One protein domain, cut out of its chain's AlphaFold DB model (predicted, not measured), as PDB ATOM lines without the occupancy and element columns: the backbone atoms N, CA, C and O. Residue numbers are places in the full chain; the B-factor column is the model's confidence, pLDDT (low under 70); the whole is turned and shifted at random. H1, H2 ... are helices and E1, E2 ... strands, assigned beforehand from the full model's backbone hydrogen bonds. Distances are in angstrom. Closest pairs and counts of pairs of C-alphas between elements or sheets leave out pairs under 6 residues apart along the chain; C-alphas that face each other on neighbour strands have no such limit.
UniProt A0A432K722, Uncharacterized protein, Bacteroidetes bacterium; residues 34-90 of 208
ATOM      1  N   VAL A  34     -58.027 -13.912  15.461       35.69
ATOM      2  CA  VAL A  34     -58.896 -15.064  15.682       35.69
ATOM      3  C   VAL A  34     -58.367 -16.141  14.751       35.69
ATOM      4  O   VAL A  34     -58.490 -16.046  13.526       35.69
ATOM      5  N   ASP A  35     -57.670 -17.099  15.345       39.81
ATOM      6  CA  ASP A  35     -57.215 -18.289  14.667       39.81
ATOM      7  C   ASP A  35     -58.435 -18.952  14.032       39.81
ATOM      8  O   ASP A  35     -59.332 -19.442  14.706       39.81
ATOM      9  N   ILE A  36     -58.441 -19.030  12.705       41.56
ATOM     10  CA  ILE A  36     -59.157 -20.096  11.996       41.56
ATOM     11  C   ILE A  36     -58.335 -21.397  12.102       41.56
ATOM     12  O   ILE A  36     -58.174 -22.148  11.138       41.56
ATOM     13  N   HIS A  37     -57.722 -21.641  13.257       46.62
ATOM     14  CA  HIS A  37     -57.337 -22.980  13.645       46.62
ATOM     15  C   HIS A  37     -58.564 -23.540  14.342       46.62
ATOM     16  O   HIS A  37     -58.996 -22.972  15.330       46.62
ATOM     17  N   ASP A  38     -59.206 -24.520  13.704       49.59
ATOM     18  CA  ASP A  38     -59.726 -25.719  14.374       49.59
ATOM     19  C   ASP A  38     -60.559 -26.544  13.395       49.59
ATOM     20  O   ASP A  38     -61.783 -26.506  13.367       49.59
ATOM     21  N   TYR A  39     -59.840 -27.196  12.481       54.56
ATOM     22  CA  TYR A  39     -59.872 -28.638  12.210       54.56
ATOM     23  C   TYR A  39     -59.143 -28.828  10.879       54.56
ATOM     24  O   TYR A  39     -59.728 -28.703   9.803       54.56
ATOM     25  N   MET A  40     -57.829 -29.066  10.928       63.69
ATOM     26  CA  MET A  40     -57.188 -29.704   9.782       63.69
ATOM     27  C   MET A  40     -57.577 -31.177   9.873       63.69
ATOM     28  O   MET A  40     -57.219 -31.799  10.875       63.69
ATOM     29  N   PRO A  41     -58.311 -31.743   8.898       67.06
ATOM     30  CA  PRO A  41     -58.545 -33.177   8.886       67.06
ATOM     31  C   PRO A  41     -57.190 -33.874   8.984       67.06
ATOM     32  O   PRO A  41     -56.277 -33.546   8.221       67.06
ATOM     33  N   THR A  42     -57.042 -34.796   9.932       69.25
ATOM     34  CA  THR A  42     -55.786 -35.526  10.160       69.25
ATOM     35  C   THR A  42     -55.301 -36.231   8.892       69.25
ATOM     36  O   THR A  42     -54.106 -36.327   8.651       69.25
ATOM     37  N   GLU A  43     -56.235 -36.606   8.021       78.00
ATOM     38  CA  GLU A  43     -56.021 -37.172   6.684       78.00
ATOM     39  C   GLU A  43     -55.203 -36.276   5.738       78.00
ATOM     40  O   GLU A  43     -54.598 -36.762   4.785       78.00
ATOM     41  N   LEU A  44     -55.177 -34.961   5.976       79.00
ATOM     42  CA  LEU A  44     -54.406 -34.003   5.180       79.00
ATOM     43  C   LEU A  44     -53.019 -33.725   5.769       79.00
ATOM     44  O   LEU A  44     -52.270 -32.921   5.199       79.00
ATOM     45  N   ILE A  45     -52.667 -34.359   6.888       82.94
ATOM     46  CA  ILE A  45     -51.335 -34.285   7.486       82.94
ATOM     47  C   ILE A  45     -50.454 -35.352   6.838       82.94
ATOM     48  O   ILE A  45     -50.775 -36.533   6.804       82.94
ATOM     49  N   ILE A  46     -49.318 -34.914   6.310       85.25
ATOM     50  CA  ILE A  46     -48.327 -35.762   5.641       85.25
ATOM     51  C   ILE A  46     -47.217 -36.142   6.612       85.25
ATOM     52  O   ILE A  46     -46.669 -37.240   6.550       85.25
ATOM     53  N   LYS A  47     -46.865 -35.217   7.506       85.81
ATOM     54  CA  LYS A  47     -45.879 -35.448   8.553       85.81
ATOM     55  C   LYS A  47     -46.287 -34.669   9.788       85.81
ATOM     56  O   LYS A  47     -46.431 -33.451   9.711       85.81
ATOM     57  N   HIS A  48     -46.422 -35.368  10.905       83.31
ATOM     58  CA  HIS A  48     -46.630 -34.719  12.188       83.31
ATOM     59  C   HIS A  48     -45.364 -34.002  12.665       83.31
ATOM     60  O   HIS A  48     -44.243 -34.442  12.382       83.31
ATOM     61  N   ALA A  49     -45.555 -32.904  13.388       81.12
ATOM     62  CA  ALA A  49     -44.500 -32.235  14.131       81.12
ATOM     63  C   ALA A  49     -43.818 -33.222  15.083       81.12
ATOM     64  O   ALA A  49     -44.482 -34.005  15.762       81.12
ATOM     65  N   THR A  50     -42.487 -33.195  15.135       79.69
ATOM     66  CA  THR A  50     -41.732 -34.093  16.027       79.69
ATOM     67  C   THR A  50     -41.371 -33.451  17.365       79.69
ATOM     68  O   THR A  50     -40.914 -34.138  18.276       79.69
ATOM     69  N   ASN A  51     -41.588 -32.143  17.496       79.56
ATOM     70  CA  ASN A  51     -41.336 -31.349  18.692       79.56
ATOM     71  C   ASN A  51     -42.258 -30.113  18.717       79.56
ATOM     72  O   ASN A  51     -42.912 -29.802  17.724       79.56
ATOM     73  N   GLU A  52     -42.286 -29.395  19.842       69.00
ATOM     74  CA  GLU A  52     -43.154 -28.221  20.059       69.00
ATOM     75  C   GLU A  52     -42.826 -27.017  19.158       69.00
ATOM     76  O   GLU A  52     -43.626 -26.092  19.035       69.00
ATOM     77  N   PHE A  53     -41.652 -27.020  18.523       62.31
ATOM     78  CA  PHE A  53     -41.188 -25.942  17.646       62.31
ATOM     79  C   PHE A  53     -41.427 -26.239  16.161       62.31
ATOM     80  O   PHE A  53     -41.241 -25.369  15.308       62.31
ATOM     81  N   GLU A  54     -41.850 -27.459  15.844       72.81
ATOM     82  CA  GLU A  54     -42.234 -27.889  14.513       72.81
ATOM     83  C   GLU A  54     -43.753 -27.861  14.378       72.81
ATOM     84  O   GLU A  54     -44.503 -28.076  15.325       72.81
ATOM     85  N   ARG A  55     -44.223 -27.615  13.158       79.38
ATOM     86  CA  ARG A  55     -45.635 -27.765  12.810       79.38
ATOM     87  C   ARG A  55     -45.827 -28.986  11.931       79.38
ATOM     88  O   ARG A  55     -44.912 -29.393  11.212       79.38
ATOM     89  N   ASP A  56     -47.058 -29.474  11.897       82.62
ATOM     90  CA  ASP A  56     -47.465 -30.484  10.934       82.62
ATOM     91  C   ASP A  56     -47.238 -29.989   9.497       82.62
ATOM     92  O   ASP A  56     -47.595 -28.859   9.130       82.62
ATOM     93  N   ILE A  57     -46.642 -30.854   8.675       83.88
ATOM     94  CA  ILE A  57     -46.559 -30.690   7.225       83.88
ATOM     95  C   ILE A  57     -47.805 -31.316   6.630       83.88
ATOM     96  O   ILE A  57     -48.123 -32.477   6.878       83.88
ATOM     97  N   THR A  58     -48.488 -30.551   5.799       86.50
ATOM     98  CA  THR A  58     -49.803 -30.895   5.273       86.50
ATOM     99  C   THR A  58     -49.799 -30.928   3.752       86.50
ATOM    100  O   THR A  58     -48.901 -30.386   3.104       86.50
ATOM    101  N   VAL A  59     -50.836 -31.515   3.154       86.38
ATOM    102  CA  VAL A  59     -51.044 -31.502   1.694       86.38
ATOM    103  C   VAL A  59     -51.014 -30.075   1.139       86.38
ATOM    104  O   VAL A  59     -50.453 -29.831   0.070       86.38
ATOM    105  N   PHE A  60     -51.512 -29.098   1.900       87.25
ATOM    106  CA  PHE A  60     -51.443 -27.690   1.520       87.25
ATOM    107  C   PHE A  60     -50.012 -27.163   1.412       87.25
ATOM    108  O   PHE A  60     -49.765 -26.305   0.574       87.25
ATOM    109  N   ASP A  61     -49.055 -27.679   2.179       88.94
ATOM    110  CA  ASP A  61     -47.654 -27.253   2.078       88.94
ATOM    111  C   ASP A  61     -47.001 -27.735   0.786       88.94
ATOM    112  O   ASP A  61     -46.219 -27.005   0.172       88.94
ATOM    113  N   ILE A  62     -47.379 -28.929   0.321       89.81
ATOM    114  CA  ILE A  62     -46.978 -29.418  -0.999       89.81
ATOM    115  C   ILE A  62     -47.592 -28.534  -2.082       89.81
ATOM    116  O   ILE A  62     -46.870 -28.046  -2.951       89.81
ATOM    117  N   ILE A  63     -48.903 -28.282  -2.009       90.38
ATOM    118  CA  ILE A  63     -49.601 -27.433  -2.982       90.38
ATOM    119  C   ILE A  63     -48.969 -26.039  -3.014       90.38
ATOM    120  O   ILE A  63     -48.646 -25.558  -4.096       90.38
ATOM    121  N   ALA A  64     -48.733 -25.423  -1.850       92.38
ATOM    122  CA  ALA A  64     -48.085 -24.120  -1.709       92.38
ATOM    123  C   ALA A  64     -46.740 -24.092  -2.439       92.38
ATOM    124  O   ALA A  64     -46.514 -23.221  -3.280       92.38
ATOM    125  N   LYS A  65     -45.885 -25.090  -2.189       92.31
ATOM    126  CA  LYS A  65     -44.576 -25.199  -2.836       92.31
ATOM    127  C   LYS A  65     -44.695 -25.311  -4.358       92.31
ATOM    128  O   LYS A  65     -43.952 -24.634  -5.069       92.31
ATOM    129  N   VAL A  66     -45.646 -26.106  -4.861       92.62
ATOM    130  CA  VAL A  66     -45.909 -26.267  -6.305       92.62
ATOM    131  C   VAL A  66     -46.345 -24.948  -6.948       92.62
ATOM    132  O   VAL A  66     -45.876 -24.612  -8.033       92.62
ATOM    133  N   ILE A  67     -47.183 -24.160  -6.271       91.94
ATOM    134  CA  ILE A  67     -47.667 -22.866  -6.783       91.94
ATOM    135  C   ILE A  67     -46.731 -21.685  -6.460       91.94
ATOM    136  O   ILE A  67     -47.085 -20.528  -6.692       91.94
ATOM    137  N   GLY A  68     -45.525 -21.953  -5.947       94.25
ATOM    138  CA  GLY A  68     -44.503 -20.936  -5.686       94.25
ATOM    139  C   GLY A  68     -44.761 -20.071  -4.449       94.25
ATOM    140  O   GLY A  68     -44.334 -18.912  -4.407       94.25
ATOM    141  N   LEU A  69     -45.470 -20.623  -3.466       94.88
ATOM    142  CA  LEU A  69     -45.665 -20.048  -2.143       94.88
ATOM    143  C   LEU A  69     -44.785 -20.764  -1.116       94.88
ATOM    144  O   LEU A  69     -44.702 -21.990  -1.078       94.88
ATOM    145  N   GLU A  70     -44.170 -19.978  -0.248       93.19
ATOM    146  CA  GLU A  70     -43.381 -20.457   0.879       93.19
ATOM    147  C   GLU A  70     -44.168 -20.222   2.161       93.19
ATOM    148  O   GLU A  70     -44.821 -19.188   2.325       93.19
ATOM    149  N   HIS A  71     -44.153 -21.197   3.062       90.75
ATOM    150  CA  HIS A  71     -44.764 -21.015   4.373       90.75
ATOM    151  C   HIS A  71     -44.022 -19.911   5.132       90.75
ATOM    152  O   HIS A  71     -42.795 -19.863   5.105       90.75
ATOM    153  N   TYR A  72     -44.777 -19.009   5.754       86.69
ATOM    154  CA  TYR A  72     -44.225 -17.894   6.516       86.69
ATOM    155  C   TYR A  72     -44.491 -18.088   8.008       86.69
ATOM    156  O   TYR A  72     -43.555 -18.216   8.788       86.69
ATOM    157  N   GLU A  73     -45.764 -18.159   8.404       83.44
ATOM    158  CA  GLU A  73     -46.156 -18.335   9.804       83.44
ATOM    159  C   GLU A  73     -47.596 -18.855   9.885       83.44
ATOM    160  O   GLU A  73     -48.433 -18.432   9.093       83.44
ATOM    161  N   ARG A  74     -47.914 -19.747  10.834       82.44
ATOM    162  CA  ARG A  74     -49.274 -20.297  11.039       82.44
ATOM    163  C   ARG A  74     -49.917 -20.751   9.719       82.44
ATOM    164  O   ARG A  74     -49.385 -21.631   9.047       82.44
ATOM    165  N   SER A  75     -51.028 -20.131   9.321       85.00
ATOM    166  CA  SER A  75     -51.742 -20.371   8.060       85.00
ATOM    167  C   SER A  75     -51.374 -19.371   6.949       85.00
ATOM    168  O   SER A  75     -52.090 -19.263   5.955       85.00
ATOM    169  N   VAL A  76     -50.286 -18.616   7.102       89.62
ATOM    170  CA  VAL A  76     -49.830 -17.564   6.187       89.62
ATOM    171  C   VAL A  76     -48.667 -18.054   5.329       89.62
ATOM    172  O   VAL A  76     -47.697 -18.643   5.809       89.62
ATOM    173  N   TYR A  77     -48.757 -17.748   4.042       92.62
ATOM    174  CA  TYR A  77     -47.784 -18.101   3.021       92.62
ATOM    175  C   TYR A  77     -47.364 -16.853   2.249       92.62
ATOM    176  O   TYR A  77     -48.155 -15.929   2.043       92.62
ATOM    177  N   LYS A  78     -46.118 -16.818   1.794       95.88
ATOM    178  CA  LYS A  78     -45.514 -15.696   1.085       95.88
ATOM    179  C   LYS A  78     -45.072 -16.137  -0.303       95.88
ATOM    180  O   LYS A  78     -44.408 -17.149  -0.479       95.88
ATOM    181  N   SER A  79     -45.450 -15.367  -1.312       95.81
ATOM    182  CA  SER A  79     -44.948 -15.560  -2.674       95.81
ATOM    183  C   SER A  79     -43.541 -14.989  -2.833       95.81
ATOM    184  O   SER A  79     -43.163 -14.044  -2.139       95.81
ATOM    185  N   LYS A  80     -42.821 -15.441  -3.864       93.00
ATOM    186  CA  LYS A  80     -41.524 -14.861  -4.270       93.00
ATOM    187  C   LYS A  80     -41.568 -13.346  -4.526       93.00
ATOM    188  O   LYS A  80     -40.563 -12.665  -4.389       93.00
ATOM    189  N   LYS A  81     -42.742 -12.802  -4.878       93.88
ATOM    190  CA  LYS A  81     -42.977 -11.359  -5.082       93.88
ATOM    191  C   LYS A  81     -43.301 -10.601  -3.784       93.88
ATOM    192  O   LYS A  81     -43.726  -9.453  -3.845       93.88
ATOM    193  N   GLY A  82     -43.199 -11.247  -2.623       93.00
ATOM    194  CA  GLY A  82     -43.479 -10.649  -1.317       93.00
ATOM    195  C   GLY A  82     -44.962 -10.513  -0.958       93.00
ATOM    196  O   GLY A  82     -45.274  -9.958   0.089       93.00
ATOM    197  N   LYS A  83     -45.888 -11.017  -1.786       93.88
ATOM    198  CA  LYS A  83     -47.330 -11.003  -1.477       93.88
ATOM    199  C   LYS A  83     -47.690 -12.114  -0.494       93.88
ATOM    200  O   LYS A  83     -47.237 -13.243  -0.692       93.88
ATOM    201  N   TYR A  84     -48.544 -11.798   0.476       93.44
ATOM    202  CA  TYR A  84     -49.031 -12.726   1.496       93.44
ATOM    203  C   TYR A  84     -50.380 -13.347   1.125       93.44
ATOM    204  O   TYR A  84     -51.266 -12.689   0.568       93.44
ATOM    205  N   TYR A  85     -50.528 -14.614   1.483       91.81
ATOM    206  CA  TYR A  85     -51.690 -15.453   1.243       91.81
ATOM    207  C   TYR A  85     -52.067 -16.164   2.535       91.81
ATOM    208  O   TYR A  85     -51.195 -16.580   3.291       91.81
ATOM    209  N   ILE A  86     -53.361 -16.318   2.769       90.75
ATOM    210  CA  ILE A  86     -53.904 -17.074   3.892       90.75
ATOM    211  C   ILE A  86     -54.455 -18.386   3.348       90.75
ATOM    212  O   ILE A  86     -55.183 -18.405   2.351       90.75
ATOM    213  N   ARG A  87     -54.092 -19.488   4.002       86.88
ATOM    214  CA  ARG A  87     -54.693 -20.798   3.782       86.88
ATOM    215  C   ARG A  87     -56.099 -20.798   4.367       86.88
ATOM    216  O   ARG A  87     -56.308 -20.500   5.537       86.88
ATOM    217  N   THR A  88     -57.048 -21.175   3.532       84.00
ATOM    218  CA  THR A  88     -58.462 -21.358   3.849       84.00
ATOM    219  C   THR A  88     -58.852 -22.806   3.550       84.00
ATOM    220  O   THR A  88     -58.095 -23.530   2.900       84.00
ATOM    221  N   LYS A  89     -60.067 -23.212   3.936       77.44
ATOM    222  CA  LYS A  89     -60.644 -24.516   3.556       77.44
ATOM    223  C   LYS A  89     -60.623 -24.766   2.037       77.44
ATOM    224  O   LYS A  89     -60.562 -25.910   1.608       77.44
ATOM    225  N   TYR A  90     -60.645 -23.704   1.230       81.38
ATOM    226  CA  TYR A  90     -60.726 -23.770  -0.233       81.38
ATOM    227  C   TYR A  90     -59.382 -23.513  -0.936       81.38
ATOM    228  O   TYR A  90     -59.348 -23.309  -2.146       81.38
TER     229      TYR A  90
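What this domain is: This is residues 34 to 90 of the 208 residues of an uncharacterized protein of Bacteroidetes bacterium (UniProt A0A432K722). One short helix, H1, packs on a small, strongly twisted antiparallel sheet, E2-E3-E4, while E1 and a long looped link extend beyond the helix's first residues. The 57 printed residues give E1, H1, E2, E3, E4, class mixed, with under half in named elements. The whole is compact, radius of gyration of the C-alphas 11.5 A, spanning 30 by 23 by 22 A.

Where its parts are: Find C-alpha 45 at (-51.335, -34.285, 7.486), where E1, residues 45 to 47, begins. H1 is residues 59 to 66, 10.9 A; E2 69 to 73, 12.1 A; E3 76 to 79, 10.3 A; E4 84 to 88, 13.0 A, ending at (-58.462, -21.358, 3.849).

How they stand to each other: E1 pairs antiparallel with residues 57 to 58. H1, every O i to N i+4 pair within hydrogen-bond range, is on the sheet, height 7.2 A; its closest C-alphas to E2 are Ala 64 and Glu 70, 6.5 A. Hairpins E2-E3 and E3-E4 form a meander, successive antiparallel neighbours: see N 70 and O 78, 2.8 A, and N 77 and O 85, 2.8 A.

The domain as a whole: The printed part has no cut; E1 to H1 is a long link. Residues 34 to 42 and 52 to 53 have pLDDT under 70.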